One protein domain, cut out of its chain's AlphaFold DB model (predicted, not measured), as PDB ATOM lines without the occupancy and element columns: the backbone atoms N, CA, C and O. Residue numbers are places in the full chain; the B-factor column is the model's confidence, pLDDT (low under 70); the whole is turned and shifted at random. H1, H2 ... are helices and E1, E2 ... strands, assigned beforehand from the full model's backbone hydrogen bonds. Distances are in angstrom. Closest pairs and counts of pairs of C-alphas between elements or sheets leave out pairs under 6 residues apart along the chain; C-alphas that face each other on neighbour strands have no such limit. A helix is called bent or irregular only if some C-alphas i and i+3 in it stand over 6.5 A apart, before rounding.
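What this domain is: This is residues 3 to 82 of the 82 residues of an uncharacterized protein of Actinomadura pelletieri DSM 43383 (UniProt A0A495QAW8). Helices H1 and H2 run opposite ways, side by side over part of their length, with the strand hairpin E1 and E2 at one end of the domain, a separate hairpin, E3 and E4, nearer the middle, and the long stretch with no named element, residues 32 to 50, looping out beyond E3 and E4 to make the other end. The printed part has 80 residues, with two named helices and four named strands in the order E1 E2 H1 E3 E4 H2 along the chain and 44 residues in named elements; the class is mixed, helices and strands, both two-stranded sheets are antiparallel, and the whole is compact, with a radius of gyration of the C-alphas of 13.3 A and spans of 38 by 25 by 20 A.

How they stand to each other: E3, residues 51 to 55, and E4, 58 to 62, form an antiparallel hairpin; N 53 and O 60 are 2.9 A apart, within hydrogen-bond range. E3 and H2, residues 67 to 80, are near each other. H1, residues 20 to 31, touches H2 with residues 26 to 30 alone, closest C-alphas Ala 29 and Ala 72, 5.0 A, at a shallow tilt of 30 degrees, opposite ways. E1, residues 8 to 11, and E2, 14 to 17, form an antiparallel hairpin; N 9 and O 16 are 2.9 A apart. The closest C-alphas of E1 and H2, Val 11 and Ala 80, are 5.8 A apart. Every O i to N i+4 pair is within hydrogen-bond range in H1, 7 of 10 in H2.

Where its parts are: E1, 9.6 A long, begins at C-alpha 8 (4.695, 39.492, 23.828). E2 measures 10.1 A, H1 16.2 A, E3 12.8 A and E4 13.2 A. H2, 20.0 A, is irregular, C-alphas 68 and 71 being 7.0 A apart, and ends at C-alpha 80 (8.569, 45.170, 34.685).

The domain as a whole: The C-alphas farthest apart, of Leu 20 and Ala 46, are 39.5 A apart. The printed part has no cut; the link H1 to E3 is long, 19 residues. pLDDT is under 70 at residues 41 to 42 and 44 to 47.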
ATOM      1  N   VAL A   3      11.296  40.413  25.090       86.44
ATOM      2  CA  VAL A   3      10.205  40.923  24.253       86.44
ATOM      3  C   VAL A   3      10.387  40.362  22.856       86.44
ATOM      4  O   VAL A   3      11.446  40.546  22.255       86.44
ATOM      5  N   ASP A   4       9.380  39.664  22.351       87.69
ATOM      6  CA  ASP A   4       9.413  39.106  21.007       87.69
ATOM      7  C   ASP A   4       8.847  40.061  19.947       87.69
ATOM      8  O   ASP A   4       8.343  41.157  20.217       87.69
ATOM      9  N   VAL A   5       8.962  39.646  18.685       84.38
ATOM     10  CA  VAL A   5       8.536  40.454  17.537       84.38
ATOM     11  C   VAL A   5       7.019  40.635  17.452       84.38
ATOM     12  O   VAL A   5       6.582  41.648  16.897       84.38
ATOM     13  N   SER A   6       6.242  39.703  18.016       87.50
ATOM     14  CA  SER A   6       4.780  39.775  18.137       87.50
ATOM     15  C   SER A   6       4.319  40.764  19.206       87.50
ATOM     16  O   SER A   6       3.144  41.119  19.231       87.50
ATOM     17  N   GLY A   7       5.235  41.260  20.039       87.50
ATOM     18  CA  GLY A   7       4.918  42.166  21.133       87.50
ATOM     19  C   GLY A   7       4.467  41.448  22.394       87.50
ATOM     20  O   GLY A   7       3.849  42.066  23.255       87.50
ATOM     21  N   THR A   8       4.790  40.165  22.539       91.44
ATOM     22  CA  THR A   8       4.695  39.492  23.828       91.44
ATOM     23  C   THR A   8       5.978  39.759  24.603       91.44
ATOM     24  O   THR A   8       7.085  39.484  24.132       91.44
ATOM     25  N   ALA A   9       5.832  40.323  25.799       91.06
ATOM     26  CA  ALA A   9       6.913  40.454  26.759       91.06
ATOM     27  C   ALA A   9       6.735  39.426  27.879       91.06
ATOM     28  O   ALA A   9       5.628  39.221  28.361       91.06
ATOM     29  N   VAL A  10       7.819  38.785  28.308       90.62
ATOM     30  CA  VAL A  10       7.825  37.882  29.467       90.62
ATOM     31  C   VAL A  10       8.492  38.593  30.635       90.62
ATOM     32  O   VAL A  10       9.696  38.882  30.598       90.62
ATOM     33  N   VAL A  11       7.699  38.883  31.662       86.56
ATOM     34  CA  VAL A  11       8.066  39.656  32.853       86.56
ATOM     35  C   VAL A  11       7.844  38.790  34.081       86.56
ATOM     36  O   VAL A  11       6.715  38.387  34.325       86.56
ATOM     37  N   ASN A  12       8.894  38.491  34.853       86.06
ATOM     38  CA  ASN A  12       8.792  37.604  36.025       86.06
ATOM     39  C   ASN A  12       8.014  36.307  35.705       86.06
ATOM     40  O   ASN A  12       7.071  35.947  36.406       86.06
ATOM     41  N   ASP A  13       8.353  35.684  34.569       86.75
ATOM     42  CA  ASP A  13       7.711  34.482  34.008       86.75
ATOM     43  C   ASP A  13       6.226  34.624  33.630       86.75
ATOM     44  O   ASP A  13       5.551  33.639  33.330       86.75
ATOM     45  N   ARG A  14       5.710  35.855  33.573       88.88
ATOM     46  CA  ARG A  14       4.342  36.161  33.145       88.88
ATOM     47  C   ARG A  14       4.341  36.821  31.769       88.88
ATOM     48  O   ARG A  14       5.028  37.827  31.577       88.88
ATOM     49  N   PRO A  15       3.581  36.285  30.801       91.38
ATOM     50  CA  PRO A  15       3.417  36.936  29.514       91.38
ATOM     51  C   PRO A  15       2.508  38.161  29.655       91.38
ATOM     52  O   PRO A  15       1.422  38.083  30.231       91.38
ATOM     53  N   ILE A  16       2.934  39.280  29.082       92.44
ATOM     54  CA  ILE A  16       2.136  40.491  28.900       92.44
ATOM     55  C   ILE A  16       2.128  40.869  27.418       92.44
ATOM     56  O   ILE A  16       3.126  40.710  26.710       92.44
ATOM     57  N   THR A  17       0.997  41.382  26.945       93.88
ATOM     58  CA  THR A  17       0.850  41.853  25.564       93.88
ATOM     59  C   THR A  17       1.122  43.347  25.500       93.88
ATOM     60  O   THR A  17       0.477  44.128  26.200       93.88
ATOM     61  N   LEU A  18       2.051  43.739  24.633       92.19
ATOM     62  CA  LEU A  18       2.365  45.130  24.342       92.19
ATOM     63  C   LEU A  18       1.447  45.667  23.247       92.19
ATOM     64  O   LEU A  18       1.300  45.072  22.178       92.19
ATOM     65  N   GLY A  19       0.873  46.841  23.484       92.81
ATOM     66  CA  GLY A  19       0.152  47.590  22.467       92.81
ATOM     67  C   GLY A  19       1.078  48.094  21.354       92.81
ATOM     68  O   GLY A  19       2.294  48.225  21.515       92.81
ATOM     69  N   LEU A  20       0.490  48.467  20.213       92.38
ATOM     70  CA  LEU A  20       1.232  48.993  19.057       92.38
ATOM     71  C   LEU A  20       2.098  50.214  19.408       92.38
ATOM     72  O   LEU A  20       3.212  50.345  18.901       92.38
ATOM     73  N   GLY A  21       1.603  51.098  20.280       93.06
ATOM     74  CA  GLY A  21       2.343  52.271  20.751       93.06
ATOM     75  C   GLY A  21       3.561  51.904  21.602       93.06
ATOM     76  O   GLY A  21       4.646  52.436  21.365       93.06
ATOM     77  N   GLU A  22       3.406  50.953  22.527       93.44
ATOM     78  CA  GLU A  22       4.493  50.440  23.373       93.44
ATOM     79  C   GLU A  22       5.569  49.775  22.509       93.44
ATOM     80  O   GLU A  22       6.752  50.104  22.619       93.44
ATOM     81  N   MET A  23       5.153  48.934  21.557       94.25
ATOM     82  CA  MET A  23       6.058  48.299  20.599       94.25
ATOM     83  C   MET A  23       6.795  49.308  19.724       94.25
ATOM     84  O   MET A  23       8.004  49.187  19.520       94.25
ATOM     85  N   ARG A  24       6.095  50.319  19.200       94.00
ATOM     86  CA  ARG A  24       6.718  51.370  18.387       94.00
ATOM     87  C   ARG A  24       7.738  52.156  19.203       94.00
ATOM     88  O   ARG A  24       8.856  52.347  18.737       94.00
ATOM     89  N   GLY A  25       7.373  52.563  20.418       95.00
ATOM     90  CA  GLY A  25       8.254  53.298  21.321       95.00
ATOM     91  C   GLY A  25       9.508  52.507  21.688       95.00
ATOM     92  O   GLY A  25      10.609  53.053  21.619       95.00
ATOM     93  N   LEU A  26       9.358  51.220  22.014       93.62
ATOM     94  CA  LEU A  26      10.482  50.337  22.318       93.62
ATOM     95  C   LEU A  26      11.398  50.148  21.102       93.62
ATOM     96  O   LEU A  26      12.613  50.280  21.225       93.62
ATOM     97  N   ARG A  27      10.835  49.901  19.912       92.69
ATOM     98  CA  ARG A  27      11.615  49.754  18.670       92.69
ATOM     99  C   ARG A  27      12.387  51.020  18.318       92.69
ATOM    100  O   ARG A  27      13.552  50.914  17.946       92.69
ATOM    101  N   THR A  28      11.763  52.191  18.449       94.56
ATOM    102  CA  THR A  28      12.442  53.473  18.242       94.56
ATOM    103  C   THR A  28      13.599  53.627  19.225       94.56
ATOM    104  O   THR A  28      14.714  53.870  18.788       94.56
ATOM    105  N   ALA A  29      13.378  53.407  20.524       94.81
ATOM    106  CA  ALA A  29      14.436  53.534  21.528       94.81
ATOM    107  C   ALA A  29      15.608  52.568  21.273       94.81
ATOM    108  O   ALA A  29      16.762  52.984  21.289       94.81
ATOM    109  N   LEU A  30      15.322  51.302  20.955       92.50
ATOM    110  CA  LEU A  30      16.349  50.319  20.594       92.50
ATOM    111  C   LEU A  30      17.103  50.697  19.311       92.50
ATOM    112  O   LEU A  30      18.293  50.432  19.202       92.50
ATOM    113  N   GLY A  31      16.436  51.341  18.349       91.69
ATOM    114  CA  GLY A  31      17.068  51.822  17.120       91.69
ATOM    115  C   GLY A  31      18.097  52.937  17.335       91.69
ATOM    116  O   GLY A  31      18.905  53.179  16.445       91.69
ATOM    117  N   HIS A  32      18.081  53.595  18.498       93.50
ATOM    118  CA  HIS A  32      19.047  54.632  18.873       93.50
ATOM    119  C   HIS A  32      20.253  54.072  19.643       93.50
ATOM    120  O   HIS A  32      21.192  54.816  19.920       93.50
ATOM    121  N   VAL A  33      20.246  52.776  19.977       92.50
ATOM    122  CA  VAL A  33      21.366  52.131  20.661       92.50
ATOM    123  C   VAL A  33      22.537  51.972  19.696       92.50
ATOM    124  O   VAL A  33      22.446  51.275  18.686       92.50
ATOM    125  N   VAL A  34      23.660  52.590  20.050       92.44
ATOM    126  CA  VAL A  34      24.927  52.541  19.304       92.44
ATOM    127  C   VAL A  34      26.049  51.915  20.131       92.44
ATOM    128  O   VAL A  34      27.001  51.362  19.580       92.44
ATOM    129  N   THR A  35      25.926  51.936  21.458       91.19
ATOM    130  CA  THR A  35      26.838  51.260  22.377       91.19
ATOM    131  C   THR A  35      26.562  49.759  22.335       91.19
ATOM    132  O   THR A  35      25.775  49.234  23.117       91.19
ATOM    133  N   LEU A  36      27.201  49.065  21.393       89.19
ATOM    134  CA  LEU A  36      27.021  47.628  21.149       89.19
ATOM    135  C   LEU A  36      28.170  46.756  21.685       89.19
ATOM    136  O   LEU A  36      28.206  45.554  21.440       89.19
ATOM    137  N   TRP A  37      29.110  47.347  22.420       87.38
ATOM    138  CA  TRP A  37      30.282  46.669  22.969       87.38
ATOM    139  C   TRP A  37      30.172  46.499  24.488       87.38
ATOM    140  O   TRP A  37      29.670  47.371  25.209       87.38
ATOM    141  N   SER A  38      30.672  45.372  24.986       86.81
ATOM    142  CA  SER A  38      30.684  45.060  26.417       86.81
ATOM    143  C   SER A  38      31.799  45.794  27.160       86.81
ATOM    144  O   SER A  38      32.830  46.126  26.579       86.81
ATOM    145  N   SER A  39      31.614  46.036  28.458       83.19
ATOM    146  CA  SER A  39      32.685  46.552  29.317       83.19
ATOM    147  C   SER A  39      33.911  45.614  29.286       83.19
ATOM    148  O   SER A  39      33.729  44.409  29.464       83.19
ATOM    149  N   PRO A  40      35.149  46.119  29.098       71.25
ATOM    150  CA  PRO A  40      36.322  45.274  28.835       71.25
ATOM    151  C   PRO A  40      36.743  44.394  30.012       71.25
ATOM    152  O   PRO A  40      37.207  43.281  29.807       71.25
ATOM    153  N   ALA A  41      36.590  44.894  31.240       67.50
ATOM    154  CA  ALA A  41      37.049  44.218  32.451       67.50
ATOM    155  C   ALA A  41      36.068  43.153  32.975       67.50
ATOM    156  O   ALA A  41      36.280  42.625  34.059       67.50
ATOM    157  N   GLY A  42      34.958  42.900  32.264       65.25
ATOM    158  CA  GLY A  42      33.777  42.336  32.911       65.25
ATOM    159  C   GLY A  42      33.245  43.310  33.963       65.25
ATOM    160  O   GLY A  42      33.895  44.285  34.345       65.25
ATOM    161  N   CYS A  43      32.019  43.113  34.415       70.81
ATOM    162  CA  CYS A  43      31.545  43.850  35.575       70.81
ATOM    163  C   CYS A  43      31.900  43.036  36.822       70.81
ATOM    164  O   CYS A  43      31.029  42.574  37.524       70.81
ATOM    165  N   ASP A  44      33.181  42.778  37.077       62.97
ATOM    166  CA  ASP A  44      33.607  41.869  38.156       62.97
ATOM    167  C   ASP A  44      33.976  42.632  39.438       62.97
ATOM    168  O   ASP A  44      35.001  42.388  40.071       62.97
ATOM    169  N   VAL A  45      33.142  43.600  39.827       64.38
ATOM    170  CA  VAL A  45      33.278  44.340  41.095       64.38
ATOM    171  C   VAL A  45      32.140  43.912  42.021       64.38
ATOM    172  O   VAL A  45      31.028  43.708  41.554       64.38
ATOM    173  N   ALA A  46      32.357  43.757  43.326       65.44
ATOM    174  CA  ALA A  46      31.229  43.540  44.237       65.44
ATOM    175  C   ALA A  46      30.233  44.723  44.151       65.44
ATOM    176  O   ALA A  46      30.639  45.855  43.891       65.44
ATOM    177  N   ASP A  47      28.937  44.452  44.331       69.81
ATOM    178  CA  ASP A  47      27.875  45.466  44.482       69.81
ATOM    179  C   ASP A  47      27.528  46.344  43.257       69.81
ATOM    180  O   ASP A  47      26.969  47.432  43.409       69.81
ATOM    181  N   HIS A  48      27.786  45.891  42.026       70.19
ATOM    182  CA  HIS A  48      27.310  46.582  40.815       70.19
ATOM    183  C   HIS A  48      26.093  45.874  40.188       70.19
ATOM    184  O   HIS A  48      25.902  44.664  40.316       70.19
ATOM    185  N   PHE A  49      25.294  46.629  39.429       73.69
ATOM    186  CA  PHE A  49      24.263  46.070  38.555       73.69
ATOM    187  C   PHE A  49      24.827  45.825  37.158       73.69
ATOM    188  O   PHE A  49      25.413  46.713  36.538       73.69
ATOM    189  N   THR A  50      24.624  44.617  36.638       83.50
ATOM    190  CA  THR A  50      24.957  44.295  35.253       83.50
ATOM    191  C   THR A  50      23.739  44.509  34.356       83.50
ATOM    192  O   THR A  50      22.696  43.885  34.543       83.50
ATOM    193  N   TYR A  51      23.901  45.322  33.316       85.38
ATOM    194  CA  TYR A  51      22.905  45.525  32.268       85.38
ATOM    195  C   TYR A  51      23.321  44.749  31.026       85.38
ATOM    196  O   TYR A  51      24.357  45.033  30.424       85.38
ATOM    197  N   THR A  52      22.513  43.767  30.629       87.69
ATOM    198  CA  THR A  52      22.726  43.017  29.385       87.69
ATOM    199  C   THR A  52      21.619  43.340  28.395       87.69
ATOM    200  O   THR A  52      20.445  43.129  28.695       87.69
ATOM    201  N   LEU A  53      22.001  43.812  27.209       87.19
ATOM    202  CA  LEU A  53      21.092  44.054  26.094       87.19
ATOM    203  C   LEU A  53      21.449  43.128  24.933       87.19
ATOM    204  O   LEU A  53      22.590  43.110  24.470       87.19
ATOM    205  N   THR A  54      20.448  42.400  24.442       87.88
ATOM    206  CA  THR A  54      20.539  41.646  23.190       87.88
ATOM    207  C   THR A  54      19.633  42.310  22.162       87.88
ATOM    208  O   THR A  54      18.415  42.316  22.318       87.88
ATOM    209  N   TYR A  55      20.216  42.871  21.106       83.44
ATOM    210  CA  TYR A  55      19.485  43.555  20.043       83.44
ATOM    211  C   TYR A  55      20.123  43.270  18.682       83.44
ATOM    212  O   TYR A  55      21.338  43.350  18.530       83.44
ATOM    213  N   ARG A  56      19.301  42.906  17.685       81.88
ATOM    214  CA  ARG A  56      19.743  42.562  16.315       81.88
ATOM    215  C   ARG A  56      20.918  41.568  16.274       81.88
ATOM    216  O   ARG A  56      21.880  41.757  15.539       81.88
ATOM    217  N   GLY A  57      20.857  40.523  17.101       84.38
ATOM    218  CA  GLY A  57      21.906  39.498  17.187       84.38
ATOM    219  C   GLY A  57      23.188  39.947  17.894       84.38
ATOM    220  O   GLY A  57      24.089  39.136  18.076       84.38
ATOM    221  N   THR A  58      23.268  41.202  18.339       86.44
ATOM    222  CA  THR A  58      24.391  41.705  19.132       86.44
ATOM    223  C   THR A  58      24.039  41.654  20.609       86.44
ATOM    224  O   THR A  58      22.977  42.131  21.010       86.44
ATOM    225  N   ARG A  59      24.929  41.080  21.418       90.62
ATOM    226  CA  ARG A  59      24.822  41.059  22.878       90.62
ATOM    227  C   ARG A  59      25.902  41.952  23.469       90.62
ATOM    228  O   ARG A  59      27.082  41.721  23.226       90.62
ATOM    229  N   ALA A  60      25.490  42.922  24.272       90.94
ATOM    230  CA  ALA A  60      26.379  43.820  24.990       90.94
ATOM    231  C   ALA A  60      26.072  43.778  26.489       90.94
ATOM    232  O   ALA A  60      24.909  43.705  26.891       90.94
ATOM    233  N   THR A  61      27.117  43.854  27.310       90.38
ATOM    234  CA  THR A  61      27.015  43.850  28.774       90.38
ATOM    235  C   THR A  61      27.745  45.056  29.362       90.38
ATOM    236  O   THR A  61      28.917  45.279  29.059       90.38
ATOM    237  N   ARG A  62      27.058  45.854  30.186       90.00
ATOM    238  CA  ARG A  62      27.546  47.127  30.742       90.00
ATOM    239  C   ARG A  62      27.327  47.188  32.251       90.00
ATOM    240  O   ARG A  62      26.317  46.699  32.744       90.00
ATOM    241  N   CYS A  63      28.234  47.854  32.960       87.56
ATOM    242  CA  CYS A  63      28.160  48.006  34.425       87.56
ATOM    243  C   CYS A  63      27.391  49.267  34.854       87.56
ATOM    244  O   CYS A  63      27.048  49.440  36.015       87.56
ATOM    245  N   LEU A  64      27.142  50.163  33.899       85.88
ATOM    246  CA  LEU A  64      26.286  51.339  34.013       85.88
ATOM    247  C   LEU A  64      25.455  51.407  32.739       85.88
ATOM    248  O   LEU A  64      25.972  51.064  31.672       85.88
ATOM    249  N   VAL A  65      24.214  51.881  32.832       89.38
ATOM    250  CA  VAL A  65      23.359  52.095  31.656       89.38
ATOM    251  C   VAL A  65      23.973  53.191  30.782       89.38
ATOM    252  O   VAL A  65      24.021  54.351  31.213       89.38
ATOM    253  N   PRO A  66      24.435  52.875  29.556       91.81
ATOM    254  CA  PRO A  66      24.875  53.896  28.617       91.81
ATOM    255  C   PRO A  66      23.753  54.909  28.342       91.81
ATOM    256  O   PRO A  66      22.580  54.524  28.319       91.81
ATOM    257  N   PRO A  67      24.064  56.194  28.100       94.44
ATOM    258  CA  PRO A  67      23.040  57.198  27.816       94.44
ATOM    259  C   PRO A  67      22.098  56.814  26.665       94.44
ATOM    260  O   PRO A  67      20.900  57.066  26.752       94.44
ATOM    261  N   ASP A  68      22.615  56.150  25.628       94.19
ATOM    262  CA  ASP A  68      21.845  55.692  24.468       94.19
ATOM    263  C   ASP A  68      20.939  54.485  24.764       94.19
ATOM    264  O   ASP A  68      19.967  54.252  24.052       94.19
ATOM    265  N   TRP A  69      21.195  53.741  25.845       94.25
ATOM    266  CA  TRP A  69      20.336  52.634  26.279       94.25
ATOM    267  C   TRP A  69      19.174  53.102  27.145       94.25
ATOM    268  O   TRP A  69      18.148  52.424  27.215       94.25
ATOM    269  N   ARG A  70      19.327  54.247  27.819       94.06
ATOM    270  CA  ARG A  70      18.440  54.693  28.899       94.06
ATOM    271  C   ARG A  70      16.967  54.679  28.507       94.06
ATOM    272  O   ARG A  70      16.163  54.068  29.195       94.06
ATOM    273  N   ALA A  71      16.633  55.248  27.350       95.56
ATOM    274  CA  ALA A  71      15.251  55.309  26.881       95.56
ATOM    275  C   ALA A  71      14.617  53.921  26.662       95.56
ATOM    276  O   ALA A  71      13.403  53.773  26.824       95.56
ATOM    277  N   ALA A  72      15.411  52.920  26.263       93.81
ATOM    278  CA  ALA A  72      14.949  51.544  26.107       93.81
ATOM    279  C   ALA A  72      14.839  50.842  27.467       93.81
ATOM    280  O   ALA A  72      13.833  50.186  27.722       93.81
ATOM    281  N   VAL A  73      15.831  51.027  28.345       91.75
ATOM    282  CA  VAL A  73      15.839  50.466  29.705       91.75
ATOM    283  C   VAL A  73      14.645  50.970  30.511       91.75
ATOM    284  O   VAL A  73      13.887  50.147  31.000       91.75
ATOM    285  N   GLU A  74      14.392  52.280  30.553       93.56
ATOM    286  CA  GLU A  74      13.255  52.868  31.282       93.56
ATOM    287  C   GLU A  74      11.903  52.311  30.804       93.56
ATOM    288  O   GLU A  74      11.006  52.044  31.600       93.56
ATOM    289  N   ARG A  75      11.749  52.089  29.491       93.25
ATOM    290  CA  ARG A  75      10.533  51.479  28.926       93.25
ATOM    291  C   ARG A  75      10.374  50.033  29.368       93.25
ATOM    292  O   ARG A  75       9.265  49.626  29.692       93.25
ATOM    293  N   LEU A  76      11.458  49.263  29.374       90.62
ATOM    294  CA  LEU A  76      11.442  47.886  29.858       90.62
ATOM    295  C   LEU A  76      11.190  47.842  31.371       90.62
ATOM    296  O   LEU A  76      10.379  47.047  31.818       90.62
ATOM    297  N   GLU A  77      11.791  48.721  32.165       89.94
ATOM    298  CA  GLU A  77      11.529  48.814  33.607       89.94
ATOM    299  C   GLU A  77      10.065  49.156  33.906       89.94
ATOM    300  O   GLU A  77       9.453  48.516  34.757       89.94
ATOM    301  N   ALA A  78       9.461  50.079  33.151       91.00
ATOM    302  CA  ALA A  78       8.037  50.389  33.279       91.00
ATOM    303  C   ALA A  78       7.143  49.173  32.978       91.00
ATOM    304  O   ALA A  78       6.114  48.986  33.622       91.00
ATOM    305  N   LEU A  79       7.543  48.314  32.034       88.50
ATOM    306  CA  LEU A  79       6.866  47.037  31.786       88.50
ATOM    307  C   LEU A  79       7.078  46.034  32.922       88.50
ATOM    308  O   LEU A  79       6.187  45.237  33.191       88.50
ATOM    309  N   ALA A  80       8.238  46.068  33.582       86.12
ATOM    310  CA  ALA A  80       8.569  45.170  34.685       86.12
ATOM    311  C   ALA A  80       7.755  45.435  35.959       86.12
ATOM    312  O   ALA A  80       7.619  44.545  36.795       86.12
ATOM    313  N   GLN A  81       7.250  46.659  36.106       87.69
ATOM    314  CA  GLN A  81       6.475  47.118  37.259       87.69
ATOM    315  C   GLN A  81       4.961  46.892  37.114       87.69
ATOM    316  O   GLN A  81       4.208  47.269  38.012       87.69
ATOM    317  N   ARG A  82       4.509  46.318  35.993       81.12
ATOM    318  CA  ARG A  82       3.105  45.953  35.752       81.12
ATOM    319  C   ARG A  82       2.797  44.558  36.280       81.12
ATOM    320  O   ARG A  82       1.657  44.380  36.758       81.12
TER     321      ARG A  82